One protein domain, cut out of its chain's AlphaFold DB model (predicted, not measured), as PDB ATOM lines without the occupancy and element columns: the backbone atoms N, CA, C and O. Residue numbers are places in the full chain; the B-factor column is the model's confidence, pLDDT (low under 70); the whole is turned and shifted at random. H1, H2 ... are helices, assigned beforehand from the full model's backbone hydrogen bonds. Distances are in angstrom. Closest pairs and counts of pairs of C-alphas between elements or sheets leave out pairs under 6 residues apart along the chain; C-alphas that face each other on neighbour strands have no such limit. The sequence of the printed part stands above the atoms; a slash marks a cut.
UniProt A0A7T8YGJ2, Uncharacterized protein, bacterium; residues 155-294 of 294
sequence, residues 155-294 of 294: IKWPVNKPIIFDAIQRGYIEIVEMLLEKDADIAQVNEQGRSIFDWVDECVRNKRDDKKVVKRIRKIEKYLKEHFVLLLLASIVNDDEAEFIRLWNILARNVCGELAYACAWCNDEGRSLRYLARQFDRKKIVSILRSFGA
ATOM      1  N   ILE A 155      -1.152 -13.558  -3.288       70.94
ATOM      2  CA  ILE A 155      -2.309 -12.728  -3.558       70.94
ATOM      3  C   ILE A 155      -3.300 -13.473  -4.442       70.94
ATOM      4  O   ILE A 155      -2.933 -14.140  -5.413       70.94
ATOM      5  N   LYS A 156      -4.581 -13.288  -4.128       70.06
ATOM      6  CA  LYS A 156      -5.697 -13.878  -4.856       70.06
ATOM      7  C   LYS A 156      -6.417 -12.811  -5.683       70.06
ATOM      8  O   LYS A 156      -6.840 -11.804  -5.136       70.06
ATOM      9  N   TRP A 157      -6.534 -13.003  -6.995       67.69
ATOM     10  CA  TRP A 157      -7.144 -12.071  -7.950       67.69
ATOM     11  C   TRP A 157      -7.453 -12.759  -9.294       67.69
ATOM     12  O   TRP A 157      -6.706 -13.656  -9.693       67.69
ATOM     13  N   PRO A 158      -8.478 -12.338 -10.067       54.88
ATOM     14  CA  PRO A 158      -9.596 -11.442  -9.721       54.88
ATOM     15  C   PRO A 158     -10.777 -12.150  -9.034       54.88
ATOM     16  O   PRO A 158     -11.600 -11.502  -8.407       54.88
ATOM     17  N   VAL A 159     -10.851 -13.482  -9.096       66.69
ATOM     18  CA  VAL A 159     -11.927 -14.282  -8.474       66.69
ATOM     19  C   VAL A 159     -11.319 -15.200  -7.421       66.69
ATOM     20  O   VAL A 159     -11.287 -16.414  -7.590       66.69
ATOM     21  N   ASN A 160     -10.685 -14.603  -6.404       66.81
ATOM     22  CA  ASN A 160     -10.055 -15.324  -5.289       66.81
ATOM     23  C   ASN A 160      -9.053 -16.430  -5.718       66.81
ATOM     24  O   ASN A 160      -8.760 -17.386  -4.998       66.81
ATOM     25  N   LYS A 161      -8.492 -16.283  -6.918       72.69
ATOM     26  CA  LYS A 161      -7.590 -17.238  -7.555       72.69
ATOM     27  C   LYS A 161      -6.149 -16.761  -7.386       72.69
ATOM     28  O   LYS A 161      -5.911 -15.585  -7.631       72.69
ATOM     29  N   PRO A 162      -5.173 -17.598  -7.006       78.88
ATOM     30  CA  PRO A 162      -3.810 -17.111  -6.818       78.88
ATOM     31  C   PRO A 162      -3.239 -16.518  -8.118       78.88
ATOM     32  O   PRO A 162      -3.416 -17.093  -9.196       78.88
ATOM     33  N   ILE A 163      -2.554 -15.376  -8.017       79.44
ATOM     34  CA  ILE A 163      -2.100 -14.557  -9.159       79.44
ATOM     35  C   ILE A 163      -1.239 -15.340 -10.166       79.44
ATOM     36  O   ILE A 163      -1.323 -15.133 -11.380       79.44
ATOM     37  N   ILE A 164      -0.485 -16.326  -9.673       85.31
ATOM     38  CA  ILE A 164       0.339 -17.227 -10.485       85.31
ATOM     39  C   ILE A 164      -0.491 -18.011 -11.517       85.31
ATOM     40  O   ILE A 164      -0.029 -18.239 -12.634       85.31
ATOM     41  N   PHE A 165      -1.744 -18.363 -11.209       83.44
ATOM     42  CA  PHE A 165      -2.594 -19.105 -12.139       83.44
ATOM     43  C   PHE A 165      -3.037 -18.253 -13.339       83.44
ATOM     44  O   PHE A 165      -3.188 -18.788 -14.440       83.44
ATOM     45  N   ASP A 166      -3.300 -16.954 -13.153       83.50
ATOM     46  CA  ASP A 166      -3.598 -16.054 -14.283       83.50
ATOM     47  C   ASP A 166      -2.331 -15.802 -15.117       83.50
ATOM     48  O   ASP A 166      -2.377 -15.851 -16.349       83.50
ATOM     49  N   ALA A 167      -1.167 -15.670 -14.468       85.69
ATOM     50  CA  ALA A 167       0.116 -15.519 -15.158       85.69
ATOM     51  C   ALA A 167       0.438 -16.734 -16.050       85.69
ATOM     52  O   ALA A 167       0.822 -16.559 -17.210       85.69
ATOM     53  N   ILE A 168       0.178 -17.955 -15.564       87.25
ATOM     54  CA  ILE A 168       0.276 -19.197 -16.350       87.25
ATOM     55  C   ILE A 168      -0.706 -19.183 -17.518       87.25
ATOM     56  O   ILE A 168      -0.311 -19.430 -18.657       87.25
ATOM     57  N   GLN A 169      -1.976 -18.852 -17.265       84.50
ATOM     58  CA  GLN A 169      -3.002 -18.816 -18.308       84.50
ATOM     59  C   GLN A 169      -2.610 -17.870 -19.445       84.50
ATOM     60  O   GLN A 169      -2.870 -18.164 -20.612       84.50
ATOM     61  N   ARG A 170      -1.967 -16.741 -19.135       82.50
ATOM     62  CA  ARG A 170      -1.489 -15.751 -20.113       82.50
ATOM     63  C   ARG A 170      -0.127 -16.088 -20.718       82.50
ATOM     64  O   ARG A 170       0.209 -15.538 -21.763       82.50
ATOM     65  N   GLY A 171       0.613 -17.020 -20.123       84.19
ATOM     66  CA  GLY A 171       1.960 -17.389 -20.548       84.19
ATOM     67  C   GLY A 171       2.997 -16.302 -20.252       84.19
ATOM     68  O   GLY A 171       3.924 -16.130 -21.045       84.19
ATOM     69  N   TYR A 172       2.820 -15.552 -19.160       86.50
ATOM     70  CA  TYR A 172       3.779 -14.555 -18.675       86.50
ATOM     71  C   TYR A 172       4.897 -15.249 -17.896       86.50
ATOM     72  O   TYR A 172       4.817 -15.394 -16.678       86.50
ATOM     73  N   ILE A 173       5.916 -15.715 -18.621       84.56
ATOM     74  CA  ILE A 173       7.038 -16.482 -18.062       84.56
ATOM     75  C   ILE A 173       7.744 -15.666 -16.978       84.56
ATOM     76  O   ILE A 173       7.949 -16.156 -15.877       84.56
ATOM     77  N   GLU A 174       8.038 -14.406 -17.282       81.88
ATOM     78  CA  GLU A 174       8.828 -13.502 -16.454       81.88
ATOM     79  C   GLU A 174       8.112 -13.170 -15.135       81.88
ATOM     80  O   GLU A 174       8.749 -13.019 -14.094       81.88
ATOM     81  N   ILE A 175       6.776 -13.093 -15.155       84.81
ATOM     82  CA  ILE A 175       5.976 -12.900 -13.938       84.81
ATOM     83  C   ILE A 175       5.949 -14.174 -13.095       84.81
ATOM     84  O   ILE A 175       6.047 -14.094 -11.874       84.81
ATOM     85  N   VAL A 176       5.823 -15.350 -13.720       87.56
ATOM     86  CA  VAL A 176       5.853 -16.622 -12.985       87.56
ATOM     87  C   VAL A 176       7.220 -16.829 -12.336       87.56
ATOM     88  O   VAL A 176       7.269 -17.137 -11.153       87.56
ATOM     89  N   GLU A 177       8.314 -16.598 -13.067       83.75
ATOM     90  CA  GLU A 177       9.680 -16.661 -12.530       83.75
ATOM     91  C   GLU A 177       9.840 -15.721 -11.323       83.75
ATOM     92  O   GLU A 177      10.243 -16.170 -10.253       83.75
ATOM     93  N   MET A 178       9.409 -14.459 -11.438       81.75
ATOM     94  CA  MET A 178       9.468 -13.488 -10.338       81.75
ATOM     95  C   MET A 178       8.669 -13.920  -9.099       81.75
ATOM     96  O   MET A 178       9.103 -13.687  -7.974       81.75
ATOM     97  N   LEU A 179       7.495 -14.526  -9.283       85.00
ATOM     98  CA  LEU A 179       6.684 -15.021  -8.169       85.00
ATOM     99  C   LEU A 179       7.349 -16.232  -7.499       85.00
ATOM    100  O   LEU A 179       7.396 -16.295  -6.272       85.00
ATOM    101  N   LEU A 180       7.902 -17.162  -8.282       83.75
ATOM    102  CA  LEU A 180       8.619 -18.335  -7.767       83.75
ATOM    103  C   LEU A 180       9.891 -17.951  -7.002       83.75
ATOM    104  O   LEU A 180      10.178 -18.542  -5.968       83.75
ATOM    105  N   GLU A 181      10.626 -16.935  -7.461       81.19
ATOM    106  CA  GLU A 181      11.792 -16.376  -6.754       81.19
ATOM    107  C   GLU A 181      11.446 -15.778  -5.384       81.19
ATOM    108  O   GLU A 181      12.333 -15.534  -4.565       81.19
ATOM    109  N   LYS A 182      10.167 -15.484  -5.150       78.56
ATOM    110  CA  LYS A 182       9.660 -14.841  -3.937       78.56
ATOM    111  C   LYS A 182       8.866 -15.801  -3.065       78.56
ATOM    112  O   LYS A 182       8.069 -15.344  -2.257       78.56
ATOM    113  N   ASP A 183       9.105 -17.099  -3.232       76.38
ATOM    114  CA  ASP A 183       8.474 -18.187  -2.485       76.38
ATOM    115  C   ASP A 183       6.952 -18.252  -2.682       76.38
ATOM    116  O   ASP A 183       6.197 -18.576  -1.765       76.38
ATOM    117  N   ALA A 184       6.467 -17.955  -3.894       78.00
ATOM    118  CA  ALA A 184       5.072 -18.213  -4.233       78.00
ATOM    119  C   ALA A 184       4.735 -19.698  -4.034       78.00
ATOM    120  O   ALA A 184       5.334 -20.583  -4.639       78.00
ATOM    121  N   ASP A 185       3.720 -19.956  -3.213       74.38
ATOM    122  CA  ASP A 185       3.279 -21.301  -2.866       74.38
ATOM    123  C   ASP A 185       2.627 -21.963  -4.088       74.38
ATOM    124  O   ASP A 185       1.488 -21.669  -4.465       74.38
ATOM    125  N   ILE A 186       3.382 -22.861  -4.719       76.75
ATOM    126  CA  ILE A 186       2.945 -23.663  -5.865       76.75
ATOM    127  C   ILE A 186       2.165 -24.917  -5.465       76.75
ATOM    128  O   ILE A 186       1.637 -25.613  -6.334       76.75
ATOM    129  N   ALA A 187       2.073 -25.209  -4.167       70.50
ATOM    130  CA  ALA A 187       1.296 -26.317  -3.630       70.50
ATOM    131  C   ALA A 187      -0.173 -25.933  -3.381       70.50
ATOM    132  O   ALA A 187      -0.968 -26.771  -2.938       70.50
ATOM    133  N   GLN A 188      -0.558 -24.682  -3.657       67.69
ATOM    134  CA  GLN A 188      -1.941 -24.239  -3.523       67.69
ATOM    135  C   GLN A 188      -2.835 -24.870  -4.585       67.69
ATOM    136  O   GLN A 188      -2.506 -24.946  -5.771       67.69
ATOM    137  N   VAL A 189      -4.018 -25.279  -4.138       70.56
ATOM    138  CA  VAL A 189      -5.123 -25.656  -5.014       70.56
ATOM    139  C   VAL A 189      -6.081 -24.480  -5.149       70.56
ATOM    140  O   VAL A 189      -6.288 -23.721  -4.201       70.56
ATOM    141  N   ASN A 190      -6.660 -24.311  -6.334       70.12
ATOM    142  CA  ASN A 190      -7.729 -23.336  -6.528       70.12
ATOM    143  C   ASN A 190      -9.049 -23.817  -5.893       70.12
ATOM    144  O   ASN A 190      -9.141 -24.931  -5.379       70.12
ATOM    145  N   GLU A 191     -10.094 -22.989  -5.952       68.62
ATOM    146  CA  GLU A 191     -11.415 -23.287  -5.368       68.62
ATOM    147  C   GLU A 191     -12.067 -24.562  -5.927       68.62
ATOM    148  O   GLU A 191     -12.938 -25.147  -5.289       68.62
ATOM    149  N   GLN A 192     -11.631 -25.031  -7.099       68.19
ATOM    150  CA  GLN A 192     -12.092 -26.284  -7.700       68.19
ATOM    151  C   GLN A 192     -11.234 -27.496  -7.294       68.19
ATOM    152  O   GLN A 192     -11.381 -28.570  -7.870       68.19
ATOM    153  N   GLY A 193     -10.311 -27.334  -6.340       71.94
ATOM    154  CA  GLY A 193      -9.402 -28.385  -5.883       71.94
ATOM    155  C   GLY A 193      -8.308 -28.753  -6.889       71.94
ATOM    156  O   GLY A 193      -7.620 -29.753  -6.690       71.94
ATOM    157  N   ARG A 194      -8.140 -27.966  -7.960       73.81
ATOM    158  CA  ARG A 194      -7.129 -28.200  -8.997       73.81
ATOM    159  C   ARG A 194      -5.796 -27.602  -8.575       73.81
ATOM    160  O   ARG A 194      -5.741 -26.458  -8.118       73.81
ATOM    161  N   SER A 195      -4.734 -28.370  -8.760       79.56
ATOM    162  CA  SER A 195      -3.355 -27.937  -8.555       79.56
ATOM    163  C   SER A 195      -2.875 -27.006  -9.675       79.56
ATOM    164  O   SER A 195      -3.550 -26.799 -10.688       79.56
ATOM    165  N   ILE A 196      -1.675 -26.451  -9.506       80.25
ATOM    166  CA  ILE A 196      -1.046 -25.610 -10.527       80.25
ATOM    167  C   ILE A 196      -0.784 -26.372 -11.838       80.25
ATOM    168  O   ILE A 196      -0.938 -25.797 -12.912       80.25
ATOM    169  N   PHE A 197      -0.467 -27.671 -11.774       81.06
ATOM    170  CA  PHE A 197      -0.231 -28.502 -12.961       81.06
ATOM    171  C   PHE A 197      -1.533 -28.861 -13.686       81.06
ATOM    172  O   PHE A 197      -1.589 -28.725 -14.904       81.06
ATOM    173  N   ASP A 198      -2.604 -29.191 -12.951       80.31
ATOM    174  CA  ASP A 198      -3.944 -29.378 -13.540       80.31
ATOM    175  C   ASP A 198      -4.357 -28.144 -14.354       80.31
ATOM    176  O   ASP A 198      -4.923 -28.232 -15.446       80.31
ATOM    177  N   TRP A 199      -4.038 -26.962 -13.819       83.62
ATOM    178  CA  TRP A 199      -4.312 -25.701 -14.482       83.62
ATOM    179  C   TRP A 199      -3.441 -25.472 -15.718       83.62
ATOM    180  O   TRP A 199      -3.934 -24.960 -16.725       83.62
ATOM    181  N   VAL A 200      -2.157 -25.838 -15.661       85.19
ATOM    182  CA  VAL A 200      -1.257 -25.796 -16.823       85.19
ATOM    183  C   VAL A 200      -1.819 -26.655 -17.955       85.19
ATOM    184  O   VAL A 200      -1.965 -26.153 -19.072       85.19
ATOM    185  N   ASP A 201      -2.214 -27.895 -17.668       83.88
ATOM    186  CA  ASP A 201      -2.776 -28.819 -18.656       83.88
ATOM    187  C   ASP A 201      -4.084 -28.303 -19.259       83.88
ATOM    188  O   ASP A 201      -4.286 -28.330 -20.480       83.88
ATOM    189  N   GLU A 202      -4.963 -27.761 -18.420       85.06
ATOM    190  CA  GLU A 202      -6.194 -27.123 -18.867       85.06
ATOM    191  C   GLU A 202      -5.914 -25.915 -19.768       85.06
ATOM    192  O   GLU A 202      -6.543 -25.768 -20.818       85.06
ATOM    193  N   CYS A 203      -4.935 -25.076 -19.419       84.19
ATOM    194  CA  CYS A 203      -4.537 -23.936 -20.241       84.19
ATOM    195  C   CYS A 203      -3.957 -24.380 -21.588       84.19
ATOM    196  O   CYS A 203      -4.313 -23.808 -22.621       84.19
ATOM    197  N   VAL A 204      -3.119 -25.422 -21.602       85.56
ATOM    198  CA  VAL A 204      -2.590 -26.020 -22.836       85.56
ATOM    199  C   VAL A 204      -3.727 -26.568 -23.696       85.56
ATOM    200  O   VAL A 204      -3.696 -26.399 -24.914       85.56
ATOM    201  N   ARG A 205      -4.748 -27.186 -23.090       84.75
ATOM    202  CA  ARG A 205      -5.927 -27.704 -23.798       84.75
ATOM    203  C   ARG A 205      -6.817 -26.594 -24.358       84.75
ATOM    204  O   ARG A 205      -7.269 -26.715 -25.494       84.75
ATOM    205  N   ASN A 206      -7.051 -25.534 -23.592       85.12
ATOM    206  CA  ASN A 206      -7.944 -24.442 -23.977       85.12
ATOM    207  C   ASN A 206      -7.301 -23.503 -25.012       85.12
ATOM    208  O   ASN A 206      -8.009 -22.925 -25.828       85.12
ATOM    209  N   LYS A 207      -5.968 -23.363 -25.013       82.31
ATOM    210  CA  LYS A 207      -5.217 -22.504 -25.947       82.31
ATOM    211  C   LYS A 207      -4.492 -23.280 -27.051       82.31
ATOM    212  O   LYS A 207      -3.489 -22.796 -27.570       82.31
ATOM    213  N   ARG A 208      -4.981 -24.472 -27.421       76.44
ATOM    214  CA  ARG A 208      -4.345 -25.355 -28.424       76.44
ATOM    215  C   ARG A 208      -4.026 -24.658 -29.748       76.44
ATOM    216  O   ARG A 208      -2.999 -24.966 -30.354       76.44
ATOM    217  N   ASP A 209      -4.868 -23.718 -30.160       79.56
ATOM    218  CA  ASP A 209      -4.710 -22.996 -31.425       79.56
ATOM    219  C   ASP A 209      -3.578 -21.954 -31.370       79.56
ATOM    220  O   ASP A 209      -2.902 -21.706 -32.372       79.56
ATOM    221  N   ASP A 210      -3.276 -21.409 -30.186       85.31
ATOM    222  CA  ASP A 210      -2.187 -20.453 -29.986       85.31
ATOM    223  C   ASP A 210      -0.877 -21.166 -29.614       85.31
ATOM    224  O   ASP A 210      -0.435 -21.221 -28.459       85.31
ATOM    225  N   LYS A 211      -0.209 -21.700 -30.643       86.06
ATOM    226  CA  LYS A 211       1.076 -22.410 -30.510       86.06
ATOM    227  C   LYS A 211       2.152 -21.593 -29.783       86.06
ATOM    228  O   LYS A 211       3.021 -22.183 -29.137       86.06
ATOM    229  N   LYS A 212       2.132 -20.255 -29.887       86.69
ATOM    230  CA  LYS A 212       3.112 -19.389 -29.208       86.69
ATOM    231  C   LYS A 212       2.894 -19.431 -27.700       86.69
ATOM    232  O   LYS A 212       3.853 -19.651 -26.960       86.69
ATOM    233  N   VAL A 213       1.648 -19.277 -27.258       82.38
ATOM    234  CA  VAL A 213       1.299 -19.332 -25.834       82.38
ATOM    235  C   VAL A 213       1.523 -20.734 -25.273       82.38
ATOM    236  O   VAL A 213       2.152 -20.861 -24.228       82.38
ATOM    237  N   VAL A 214       1.147 -21.793 -25.997       85.69
ATOM    238  CA  VAL A 214       1.414 -23.181 -25.570       85.69
ATOM    239  C   VAL A 214       2.912 -23.436 -25.368       85.69
ATOM    240  O   VAL A 214       3.302 -24.061 -24.384       85.69
ATOM    241  N   LYS A 215       3.779 -22.918 -26.251       88.12
ATOM    242  CA  LYS A 215       5.238 -23.033 -26.083       88.12
ATOM    243  C   LYS A 215       5.723 -22.340 -24.806       88.12
ATOM    244  O   LYS A 215       6.583 -22.884 -24.118       88.12
ATOM    245  N   ARG A 216       5.180 -21.159 -24.491       87.25
ATOM    246  CA  ARG A 216       5.510 -20.431 -23.256       87.25
ATOM    247  C   ARG A 216       5.030 -21.182 -22.016       87.25
ATOM    248  O   ARG A 216       5.808 -21.354 -21.086       87.25
ATOM    249  N   ILE A 217       3.804 -21.704 -22.043       86.25
ATOM    250  CA  ILE A 217       3.228 -22.488 -20.944       86.25
ATOM    251  C   ILE A 217       4.049 -23.755 -20.677       86.25
ATOM    252  O   ILE A 217       4.387 -24.009 -19.530       86.25
ATOM    253  N   ARG A 218       4.475 -24.494 -21.708       86.38
ATOM    254  CA  ARG A 218       5.366 -25.659 -21.523       86.38
ATOM    255  C   ARG A 218       6.729 -25.294 -20.933       86.38
ATOM    256  O   ARG A 218       7.333 -26.095 -20.227       86.38
ATOM    257  N   LYS A 219       7.240 -24.091 -21.224       87.56
ATOM    258  CA  LYS A 219       8.465 -23.586 -20.587       87.56
ATOM    259  C   LYS A 219       8.226 -23.355 -19.091       87.56
ATOM    260  O   LYS A 219       9.037 -23.792 -18.288       87.56
ATOM    261  N   ILE A 220       7.099 -22.735 -18.737       86.00
ATOM    262  CA  ILE A 220       6.679 -22.537 -17.341       86.00
ATOM    263  C   ILE A 220       6.506 -23.882 -16.629       86.00
ATOM    264  O   ILE A 220       7.015 -24.054 -15.531       86.00
ATOM    265  N   GLU A 221       5.850 -24.848 -17.269       85.25
ATOM    266  CA  GLU A 221       5.657 -26.203 -16.745       85.25
ATOM    267  C   GLU A 221       6.992 -26.848 -16.352       85.25
ATOM    268  O   GLU A 221       7.120 -27.392 -15.260       85.25
ATOM    269  N   LYS A 222       8.018 -26.723 -17.203       82.81
ATOM    270  CA  LYS A 222       9.372 -27.196 -16.894       82.81
ATOM    271  C   LYS A 222       9.945 -26.520 -15.639       82.81
ATOM    272  O   LYS A 222      10.443 -27.223 -14.766       82.81
ATOM    273  N   TYR A 223       9.846 -25.195 -15.529       82.88
ATOM    274  CA  TYR A 223      10.333 -24.465 -14.350       82.88
ATOM    275  C   TYR A 223       9.582 -24.837 -13.072       82.88
ATOM    276  O   TYR A 223      10.199 -24.991 -12.022       82.88
ATOM    277  N   LEU A 224       8.262 -25.028 -13.154       83.62
ATOM    278  CA  LEU A 224       7.455 -25.471 -12.019       83.62
ATOM    279  C   LEU A 224       7.915 -26.840 -11.518       83.62
ATOM    280  O   LEU A 224       8.034 -27.019 -10.312       83.62
ATOM    281  N   LYS A 225       8.234 -27.781 -12.418       79.75
ATOM    282  CA  LYS A 225       8.776 -29.098 -12.039       79.75
ATOM    283  C   LYS A 225      10.112 -28.977 -11.328       79.75
ATOM    284  O   LYS A 225      10.291 -29.575 -10.273       79.75
ATOM    285  N   GLU A 226      11.033 -28.199 -11.891       80.12
ATOM    286  CA  GLU A 226      12.348 -27.963 -11.291       80.12
ATOM    287  C   GLU A 226      12.207 -27.364  -9.887       80.12
ATOM    288  O   GLU A 226      12.768 -27.896  -8.930       80.12
ATOM    289  N   HIS A 227      11.378 -26.329  -9.733       82.44
ATOM    290  CA  HIS A 227      11.119 -25.707  -8.436       82.44
ATOM    291  C   HIS A 227      10.453 -26.677  -7.447       82.44
ATOM    292  O   HIS A 227      10.836 -26.737  -6.281       82.44
ATOM    293  N   PHE A 228       9.508 -27.502  -7.901       82.25
ATOM    294  CA  PHE A 228       8.851 -28.493  -7.051       82.25
ATOM    295  C   PHE A 228       9.828 -29.556  -6.530       82.25
ATOM    296  O   PHE A 228       9.782 -29.931  -5.358       82.25
ATOM    297  N   VAL A 229      10.749 -30.023  -7.378       80.88
ATOM    298  CA  VAL A 229      11.806 -30.954  -6.959       80.88
ATOM    299  C   VAL A 229      12.742 -30.295  -5.944       80.88
ATOM    300  O   VAL A 229      13.112 -30.938  -4.962       80.88
ATOM    301  N   LEU A 230      13.076 -29.014  -6.116       80.88
ATOM    302  CA  LEU A 230      13.864 -28.264  -5.133       80.88
ATOM    303  C   LEU A 230      13.160 -28.181  -3.769       80.88
ATOM    304  O   LEU A 230      13.806 -28.415  -2.748       80.88
ATOM    305  N   LEU A 231      11.844 -27.950  -3.734       83.19
ATOM    306  CA  LEU A 231      11.060 -27.968  -2.490       83.19
ATOM    307  C   LEU A 231      11.035 -29.362  -1.833       83.19
ATOM    308  O   LEU A 231      11.166 -29.490  -0.613       83.19
ATOM    309  N   LEU A 232      10.939 -30.432  -2.628       83.56
ATOM    310  CA  LEU A 232      11.053 -31.804  -2.117       83.56
ATOM    311  C   LEU A 232      12.442 -32.091  -1.522       83.56
ATOM    312  O   LEU A 232      12.552 -32.775  -0.507       83.56
ATOM    313  N   LEU A 233      13.512 -31.571  -2.119       81.06
ATOM    314  CA  LEU A 233      14.861 -31.713  -1.563       81.06
ATOM    315  C   LEU A 233      15.007 -30.911  -0.270       81.06
ATOM    316  O   LEU A 233      15.554 -31.426   0.705       81.06
ATOM    317  N   ALA A 234      14.475 -29.687  -0.242       83.12
ATOM    318  CA  ALA A 234      14.474 -28.842   0.944       83.12
ATOM    319  C   ALA A 234      13.734 -29.509   2.115       83.12
ATOM    320  O   ALA A 234      14.267 -29.545   3.221       83.12
ATOM    321  N   SER A 235      12.567 -30.116   1.880       85.44
ATOM    322  CA  SER A 235      11.827 -30.847   2.926       85.44
ATOM    323  C   SER A 235      12.593 -32.061   3.470       85.44
ATOM    324  O   SER A 235      12.588 -32.289   4.679       85.44
ATOM    325  N   ILE A 236      13.339 -32.796   2.632       83.19
ATOM    326  CA  ILE A 236      14.215 -33.894   3.093       83.19
ATOM    327  C   ILE A 236      15.333 -33.373   4.010       83.19
ATOM    328  O   ILE A 236      15.619 -33.990   5.043       83.19
ATOM    329  N   VAL A 237      15.969 -32.262   3.622       83.12
ATOM    330  CA  VAL A 237      17.068 -31.634   4.376       83.12
ATOM    331  C   VAL A 237      16.564 -31.054   5.700       83.12
ATOM    332  O   VAL A 237      17.211 -31.241   6.728       83.12
ATOM    333  N   ASN A 238      15.393 -30.416   5.691       85.06
ATOM    334  CA  ASN A 238      14.801 -29.745   6.852       85.06
ATOM    335  C   ASN A 238      14.042 -30.683   7.809       85.06
ATOM    336  O   ASN A 238      13.540 -30.217   8.825       85.06
ATOM    337  N   ASP A 239      13.973 -31.985   7.512       84.12
ATOM    338  CA  ASP A 239      13.193 -32.977   8.275       84.12
ATOM    339  C   ASP A 239      11.673 -32.734   8.287       84.12
ATOM    340  O   ASP A 239      10.972 -33.108   9.227       84.12
ATOM    341  N   ASP A 240      11.142 -32.121   7.231       86.06
ATOM    342  CA  ASP A 240       9.707 -31.878   7.106       86.06
ATOM    343  C   ASP A 240       9.035 -32.998   6.305       86.06
ATOM    344  O   ASP A 240       8.741 -32.891   5.111       86.06
ATOM    345  N   GLU A 241       8.819 -34.131   6.972       84.00
ATOM    346  CA  GLU A 241       8.155 -35.284   6.364       84.00
ATOM    347  C   GLU A 241       6.715 -34.965   5.922       84.00
ATOM    348  O   GLU A 241       6.244 -35.500   4.914       84.00
ATOM    349  N   ALA A 242       6.007 -34.106   6.660       84.75
ATOM    350  CA  ALA A 242       4.626 -33.754   6.356       84.75
ATOM    351  C   ALA A 242       4.545 -32.940   5.061       84.75
ATOM    352  O   ALA A 242       3.747 -33.276   4.177       84.75
ATOM    353  N   GLU A 243       5.410 -31.936   4.918       83.75
ATOM    354  CA  GLU A 243       5.485 -31.130   3.706       83.75
ATOM    355  C   GLU A 243       5.994 -31.961   2.523       83.75
ATOM    356  O   GLU A 243       5.420 -31.877   1.438       83.75
ATOM    357  N   PHE A 244       6.958 -32.872   2.727       85.56
ATOM    358  CA  PHE A 244       7.374 -33.806   1.674       85.56
ATOM    359  C   PHE A 244       6.193 -34.630   1.150       85.56
ATOM    360  O   PHE A 244       5.989 -34.720  -0.057       85.56
ATOM    361  N   ILE A 245       5.396 -35.238   2.038       83.38
ATOM    362  CA  ILE A 245       4.247 -36.068   1.638       83.38
ATOM    363  C   ILE A 245       3.184 -35.217   0.938       83.38
ATOM    364  O   ILE A 245       2.608 -35.652  -0.063       83.38
ATOM    365  N   ARG A 246       2.916 -34.008   1.444       82.75
ATOM    366  CA  ARG A 246       1.971 -33.070   0.831       82.75
ATOM    367  C   ARG A 246       2.394 -32.730  -0.595       82.75
ATOM    368  O   ARG A 246       1.595 -32.903  -1.517       82.75
ATOM    369  N   LEU A 247       3.645 -32.315  -0.775       80.44
ATOM    370  CA  LEU A 247       4.222 -31.997  -2.074       80.44
ATOM    371  C   LEU A 247       4.215 -33.235  -2.990       80.44
ATOM    372  O   LEU A 247       3.709 -33.196  -4.112       80.44
ATOM    373  N   TRP A 248       4.676 -34.381  -2.495       82.94
ATOM    374  CA  TRP A 248       4.708 -35.632  -3.252       82.94
ATOM    375  C   TRP A 248       3.326 -36.038  -3.777       82.94
ATOM    376  O   TRP A 248       3.193 -36.426  -4.934       82.94
ATOM    377  N   ASN A 249       2.280 -35.900  -2.961       80.12
ATOM    378  CA  ASN A 249       0.908 -36.215  -3.364       80.12
ATOM    379  C   ASN A 249       0.378 -35.283  -4.460       80.12
ATOM    380  O   ASN A 249      -0.404 -35.723  -5.302       80.12
ATOM    381  N   ILE A 250       0.787 -34.012  -4.461       76.94
ATOM    382  CA  ILE A 250       0.415 -33.059  -5.511       76.94
ATOM    383  C   ILE A 250       1.064 -33.462  -6.837       76.94
ATOM    384  O   ILE A 250       0.364 -33.526  -7.842       76.94
ATOM    385  N   LEU A 251       2.351 -33.826  -6.847       75.12
ATOM    386  CA  LEU A 251       2.988 -34.364  -8.059       75.12
ATOM    387  C   LEU A 251       2.374 -35.695  -8.499       75.12
ATOM    388  O   LEU A 251       2.135 -35.902  -9.686       75.12
ATOM    389  N   ALA A 252       2.094 -36.596  -7.554       72.31
ATOM    390  CA  ALA A 252       1.604 -37.937  -7.858       72.31
ATOM    391  C   ALA A 252       0.217 -37.950  -8.516       72.31
ATOM    392  O   ALA A 252      -0.100 -38.883  -9.253       72.31
ATOM    393  N   ARG A 253      -0.604 -36.919  -8.283       67.94
ATOM    394  CA  ARG A 253      -1.909 -36.756  -8.945       67.94
ATOM    395  C   ARG A 253      -1.792 -36.461 -10.442       67.94
ATOM    396  O   ARG A 253      -2.697 -36.821 -11.190       67.94
ATOM    397  N   ASN A 254      -0.674 -35.888 -10.886       60.88
ATOM    398  CA  ASN A 254      -0.574 -35.179 -12.161       60.88
ATOM    399  C   ASN A 254       0.260 -35.914 -13.225       60.88
ATOM    400  O   ASN A 254       0.888 -35.268 -14.048       60.88
ATOM    401  N   VAL A 255       0.194 -37.256 -13.265       55.28
ATOM    402  CA  VAL A 255       0.817 -38.179 -14.254       55.28
ATOM    403  C   VAL A 255       2.144 -38.806 -13.789       55.28
ATOM    404  O   VAL A 255       3.095 -38.136 -13.403       55.28
ATOM    405  N   CYS A 256       2.255 -40.138 -13.915       54.88
ATOM    406  CA  CYS A 256       3.438 -40.937 -13.547       54.88
ATOM    407  C   CYS A 256       4.766 -40.471 -14.184       54.88
ATOM    408  O   CYS A 256       5.836 -40.789 -13.668       54.88
ATOM    409  N   GLY A 257       4.715 -39.726 -15.295       61.81
ATOM    410  CA  GLY A 257       5.892 -39.134 -15.935       61.81
ATOM    411  C   GLY A 257       6.558 -38.039 -15.093       61.81
ATOM    412  O   GLY A 257       7.783 -37.935 -15.100       61.81
ATOM    413  N   GLU A 258       5.776 -37.291 -14.311       66.25
ATOM    414  CA  GLU A 258       6.263 -36.260 -13.383       66.25
ATOM    415  C   GLU A 258       7.051 -36.874 -12.227       66.25
ATOM    416  O   GLU A 258       8.120 -36.394 -11.855       66.25
ATOM    417  N   LEU A 259       6.554 -37.996 -11.699       68.81
ATOM    418  CA  LEU A 259       7.233 -38.762 -10.655       68.81
ATOM    419  C   LEU A 259       8.547 -39.362 -11.165       68.81
ATOM    420  O   LEU A 259       9.553 -39.335 -10.458       68.81
ATOM    421  N   ALA A 260       8.558 -39.858 -12.405       67.56
ATOM    422  CA  ALA A 260       9.777 -40.348 -13.039       67.56
ATOM    423  C   ALA A 260      10.808 -39.223 -13.232       67.56
ATOM    424  O   ALA A 260      11.987 -39.427 -12.940       67.56
ATOM    425  N   TYR A 261      10.370 -38.030 -13.653       71.94
ATOM    426  CA  TYR A 261      11.232 -36.851 -13.749       71.94
ATOM    427  C   TYR A 261      11.799 -36.455 -12.380       71.94
ATOM    428  O   TYR A 261      13.014 -36.332 -12.246       71.94
ATOM    429  N   ALA A 262      10.955 -36.334 -11.350       71.75
ATOM    430  CA  ALA A 262      11.379 -35.961 -10.001       71.75
ATOM    431  C   ALA A 262      12.381 -36.960  -9.397       71.75
ATOM    432  O   ALA A 262      13.370 -36.558  -8.788       71.75
ATOM    433  N   CYS A 263      12.167 -38.263  -9.598       72.69
ATOM    434  CA  CYS A 263      13.084 -39.311  -9.146       72.69
ATOM    435  C   CYS A 263      14.425 -39.323  -9.895       72.69
ATOM    436  O   CYS A 263      15.445 -39.677  -9.300       72.69
ATOM    437  N   ALA A 264      14.420 -38.986 -11.188       76.00
ATOM    438  CA  ALA A 264      15.612 -38.950 -12.033       76.00
ATOM    439  C   ALA A 264      16.401 -37.637 -11.916       76.00
ATOM    440  O   ALA A 264      17.565 -37.584 -12.316       76.00
ATOM    441  N   TRP A 265      15.777 -36.582 -11.394       79.00
ATOM    442  CA  TRP A 265      16.401 -35.280 -11.226       79.00
ATOM    443  C   TRP A 265      17.500 -35.324 -10.155       79.00
ATOM    444  O   TRP A 265      17.345 -35.922  -9.084       79.00
ATOM    445  N   CYS A 266      18.609 -34.651 -10.449       74.69
ATOM    446  CA  CYS A 266      19.745 -34.476  -9.554       74.69
ATOM    447  C   CYS A 266      20.101 -32.992  -9.479       74.69
ATOM    448  O   CYS A 266      20.010 -32.291 -10.487       74.69
ATOM    449  N   ASN A 267      20.542 -32.536  -8.306       71.06
ATOM    450  CA  ASN A 267      21.078 -31.182  -8.167       71.06
ATOM    451  C   ASN A 267      22.441 -31.051  -8.876       71.06
ATOM    452  O   ASN A 267      22.994 -32.034  -9.373       71.06
ATOM    453  N   ASP A 268      23.018 -29.848  -8.858       72.81
ATOM    454  CA  ASP A 268      24.339 -29.565  -9.447       72.81
ATOM    455  C   ASP A 268      25.475 -30.415  -8.840       72.81
ATOM    456  O   ASP A 268      26.524 -30.604  -9.452       72.81
ATOM    457  N   GLU A 269      25.259 -30.981  -7.650       73.50
ATOM    458  CA  GLU A 269      26.180 -31.900  -6.974       73.50
ATOM    459  C   GLU A 269      25.924 -33.381  -7.330       73.50
ATOM    460  O   GLU A 269      26.546 -34.276  -6.756       73.50
ATOM    461  N   GLY A 270      24.983 -33.671  -8.234       76.19
ATOM    462  CA  GLY A 270      24.604 -35.027  -8.635       76.19
ATOM    463  C   GLY A 270      23.755 -35.786  -7.606       76.19
ATOM    464  O   GLY A 270      23.613 -37.006  -7.704       76.19
ATOM    465  N   ARG A 271      23.194 -35.101  -6.604       78.94
ATOM    466  CA  ARG A 271      22.396 -35.701  -5.526       78.94
ATOM    467  C   ARG A 271      20.923 -35.763  -5.924       78.94
ATOM    468  O   ARG A 271      20.294 -34.734  -6.159       78.94
ATOM    469  N   SER A 272      20.371 -36.974  -5.957       85.00
ATOM    470  CA  SER A 272      18.940 -37.218  -6.182       85.00
ATOM    471  C   SER A 272      18.140 -37.241  -4.876       85.00
ATOM    472  O   SER A 272      18.703 -37.411  -3.788       85.00
ATOM    473  N   LEU A 273      16.806 -37.177  -4.977       82.19
ATOM    474  CA  LEU A 273      15.886 -37.322  -3.834       82.19
ATOM    475  C   LEU A 273      16.192 -38.578  -3.003       82.19
ATOM    476  O   LEU A 273      16.240 -38.540  -1.775       82.19
ATOM    477  N   ARG A 274      16.460 -39.705  -3.675       81.38
ATOM    478  CA  ARG A 274      16.759 -40.983  -3.016       81.38
ATOM    479  C   ARG A 274      18.106 -40.973  -2.302       81.38
ATOM    480  O   ARG A 274      18.240 -41.619  -1.262       81.38
ATOM    481  N   TYR A 275      19.098 -40.289  -2.872       83.62
ATOM    482  CA  TYR A 275      20.410 -40.142  -2.253       83.62
ATOM    483  C   TYR A 275      20.293 -39.357  -0.943       83.62
ATOM    484  O   TYR A 275      20.695 -39.870   0.101       83.62
ATOM    485  N   LEU A 276      19.647 -38.185  -0.971       81.38
ATOM    486  CA  LEU A 276      19.459 -37.363   0.228       81.38
ATOM    487  C   LEU A 276      18.588 -38.063   1.276       81.38
ATOM    488  O   LEU A 276      18.951 -38.106   2.447       81.38
ATOM    489  N   ALA A 277      17.486 -38.697   0.867       83.75
ATOM    490  CA  ALA A 277      16.620 -39.414   1.801       83.75
ATOM    491  C   ALA A 277      17.358 -40.556   2.528       83.75
ATOM    492  O   ALA A 277      17.068 -40.832   3.688       83.75
ATOM    493  N   ARG A 278      18.336 -41.208   1.882       84.69
ATOM    494  CA  ARG A 278      19.213 -42.194   2.540       84.69
ATOM    495  C   ARG A 278      20.256 -41.540   3.438       84.69
ATOM    496  O   ARG A 278      20.493 -42.046   4.528       84.69
ATOM    497  N   GLN A 279      20.872 -40.453   2.982       86.19
ATOM    498  CA  GLN A 279      21.894 -39.726   3.734       86.19
ATOM    499  C   GLN A 279      21.360 -39.219   5.082       86.19
ATOM    500  O   GLN A 279      22.068 -39.301   6.080       86.19
ATOM    501  N   PHE A 280      20.109 -38.756   5.115       83.56
ATOM    502  CA  PHE A 280      19.433 -38.262   6.321       83.56
ATOM    503  C   PHE A 280      18.563 -39.324   7.037       83.56
ATOM    504  O   PHE A 280      17.711 -38.971   7.844       83.56
ATOM    505  N   ASP A 281      18.732 -40.620   6.733       82.69
ATOM    506  CA  ASP A 281      17.976 -41.757   7.310       82.69
ATOM    507  C   ASP A 281      16.432 -41.609   7.290       82.69
ATOM    508  O   ASP A 281      15.705 -42.054   8.183       82.69
ATOM    509  N   ARG A 282      15.883 -41.012   6.225       83.31
ATOM    510  CA  ARG A 282      14.437 -40.801   6.031       83.31
ATOM    511  C   ARG A 282      13.748 -42.067   5.516       83.31
ATOM    512  O   ARG A 282      13.325 -42.152   4.362       83.31
ATOM    513  N   LYS A 283      13.625 -43.090   6.367       83.19
ATOM    514  CA  LYS A 283      13.133 -44.438   5.994       83.19
ATOM    515  C   LYS A 283      11.768 -44.441   5.299       83.19
ATOM    516  O   LYS A 283      11.589 -45.171   4.322       83.19
ATOM    517  N   LYS A 284      10.819 -43.621   5.761       80.56
ATOM    518  CA  LYS A 284       9.471 -43.536   5.176       80.56
ATOM    519  C   LYS A 284       9.501 -42.890   3.791       80.56
ATOM    520  O   LYS A 284       8.947 -43.460   2.856       80.56
ATOM    521  N   ILE A 285      10.239 -41.791   3.622       81.81
ATOM    522  CA  ILE A 285      10.467 -41.152   2.315       81.81
ATOM    523  C   ILE A 285      11.146 -42.133   1.351       81.81
ATOM    524  O   ILE A 285      10.687 -42.314   0.228       81.81
ATOM    525  N   VAL A 286      12.174 -42.862   1.799       82.50
ATOM    526  CA  VAL A 286      12.823 -43.909   0.988       82.50
ATOM    527  C   VAL A 286      11.831 -45.002   0.573       82.50
ATOM    528  O   VAL A 286      11.934 -45.514  -0.542       82.50
ATOM    529  N   SER A 287      10.878 -45.371   1.436       82.94
ATOM    530  CA  SER A 287       9.841 -46.354   1.098       82.94
ATOM    531  C   SER A 287       8.877 -45.837   0.024       82.94
ATOM    532  O   SER A 287       8.595 -46.568  -0.924       82.94
ATOM    533  N   ILE A 288       8.473 -44.563   0.113       81.06
ATOM    534  CA  ILE A 288       7.627 -43.886  -0.878       81.06
ATOM    535  C   ILE A 288       8.362 -43.805  -2.220       81.06
ATOM    536  O   ILE A 288       7.834 -44.214  -3.246       81.06
ATOM    537  N   LEU A 289       9.627 -43.376  -2.230       79.38
ATOM    538  CA  LEU A 289      10.418 -43.301  -3.462       79.38
ATOM    539  C   LEU A 289      10.590 -44.677  -4.134       79.38
ATOM    540  O   LEU A 289      10.596 -44.773  -5.359       79.38
ATOM    541  N   ARG A 290      10.690 -45.763  -3.350       78.38
ATOM    542  CA  ARG A 290      10.777 -47.134  -3.886       78.38
ATOM    543  C   ARG A 290       9.482 -47.602  -4.545       78.38
ATOM    544  O   ARG A 290       9.562 -48.328  -5.531       78.38
ATOM    545  N   SER A 291       8.312 -47.227  -4.024       76.31
ATOM    546  CA  SER A 291       7.033 -47.701  -4.575       76.31
ATOM    547  C   SER A 291       6.723 -47.136  -5.963       76.31
ATOM    548  O   SER A 291       5.926 -47.727  -6.683       76.31
ATOM    549  N   PHE A 292       7.364 -46.032  -6.356       67.25
ATOM    550  CA  PHE A 292       7.142 -45.360  -7.642       67.25
ATOM    551  C   PHE A 292       8.249 -45.602  -8.686       67.25
ATOM    552  O   PHE A 292       8.240 -44.970  -9.738       67.25
ATOM    553  N   GLY A 293       9.157 -46.558  -8.448       57.00
ATOM    554  CA  GLY A 293      10.034 -47.093  -9.498       57.00
ATOM    555  C   GLY A 293      11.360 -46.358  -9.720       57.00
ATOM    556  O   GLY A 293      11.739 -46.141 -10.869       57.00
ATOM    557  N   ALA A 294      12.091 -46.041  -8.644       45.72
ATOM    558  CA  ALA A 294      13.519 -45.695  -8.692       45.72
ATOM    559  C   ALA A 294      14.387 -46.668  -7.880       45.72
ATOM    560  O   ALA A 294      14.055 -47.010  -6.718       45.72
TER     561      ALA A 294
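Overview. This is residues 155 to 294 of the 294 residues of an uncharacterized protein of bacterium (UniProt A0A7T8YGJ2). One long helix, H4, forms a spine shared by two helical lobes: H1, H2 and H3 pack on its residues 213 to 227, and H5, H6 and H7 on its residues 225 to 237, with H8 added on H7. The 140 printed residues include eight named helices, H1 to H8 in chain order, and no named strand; the class is all helix. The whole is compact, with a radius of gyration of the C-alphas of 15.6 A, yet elongated, spanning 46 by 28 by 27 A.

Along the chain. H4, residues 211 to 238, runs 40.5 A from C-alpha 211 at (1.076, -22.410, -30.510) to C-alpha 238 at (14.801, -29.745, 6.852). Before it come H1, residues 163 to 170, H2, residues 173 to 180, and H3, residues 196 to 206, 15.2 A. After it come H5, residues 241 to 253, 18.4 A, H6, residues 256 to 264, H7, residues 273 to 279, and H8, residues 283 to 291, ending at (7.033, -47.701, -4.575).

Arrangement. H4 is the hub, touching six helices. With residues 214 to 221 alone it touches H3, a hairpin at a shallow tilt of 10 degrees; the closest C-alphas, Val 204 and Val 214, are 5.6 A apart. With residues 228 to 236 alone it touches H5, another hairpin, at 26 degrees; C-alphas 235 and 244 are closest, 5.5 A. H7 and H8 form a hairpin, C-alphas 277 and 286 closest at 5.9 A. H1 and H8 are apart. In H1 to H8 every O i to N i+4 pair is within hydrogen-bond range.

Size, cuts and confidence. The farthest C-alphas, Asp 209 and Asp 281, are 48.7 A apart. The printed part has no cut; the link H2 to H3 is long. Low-confidence residues include 253 to 260.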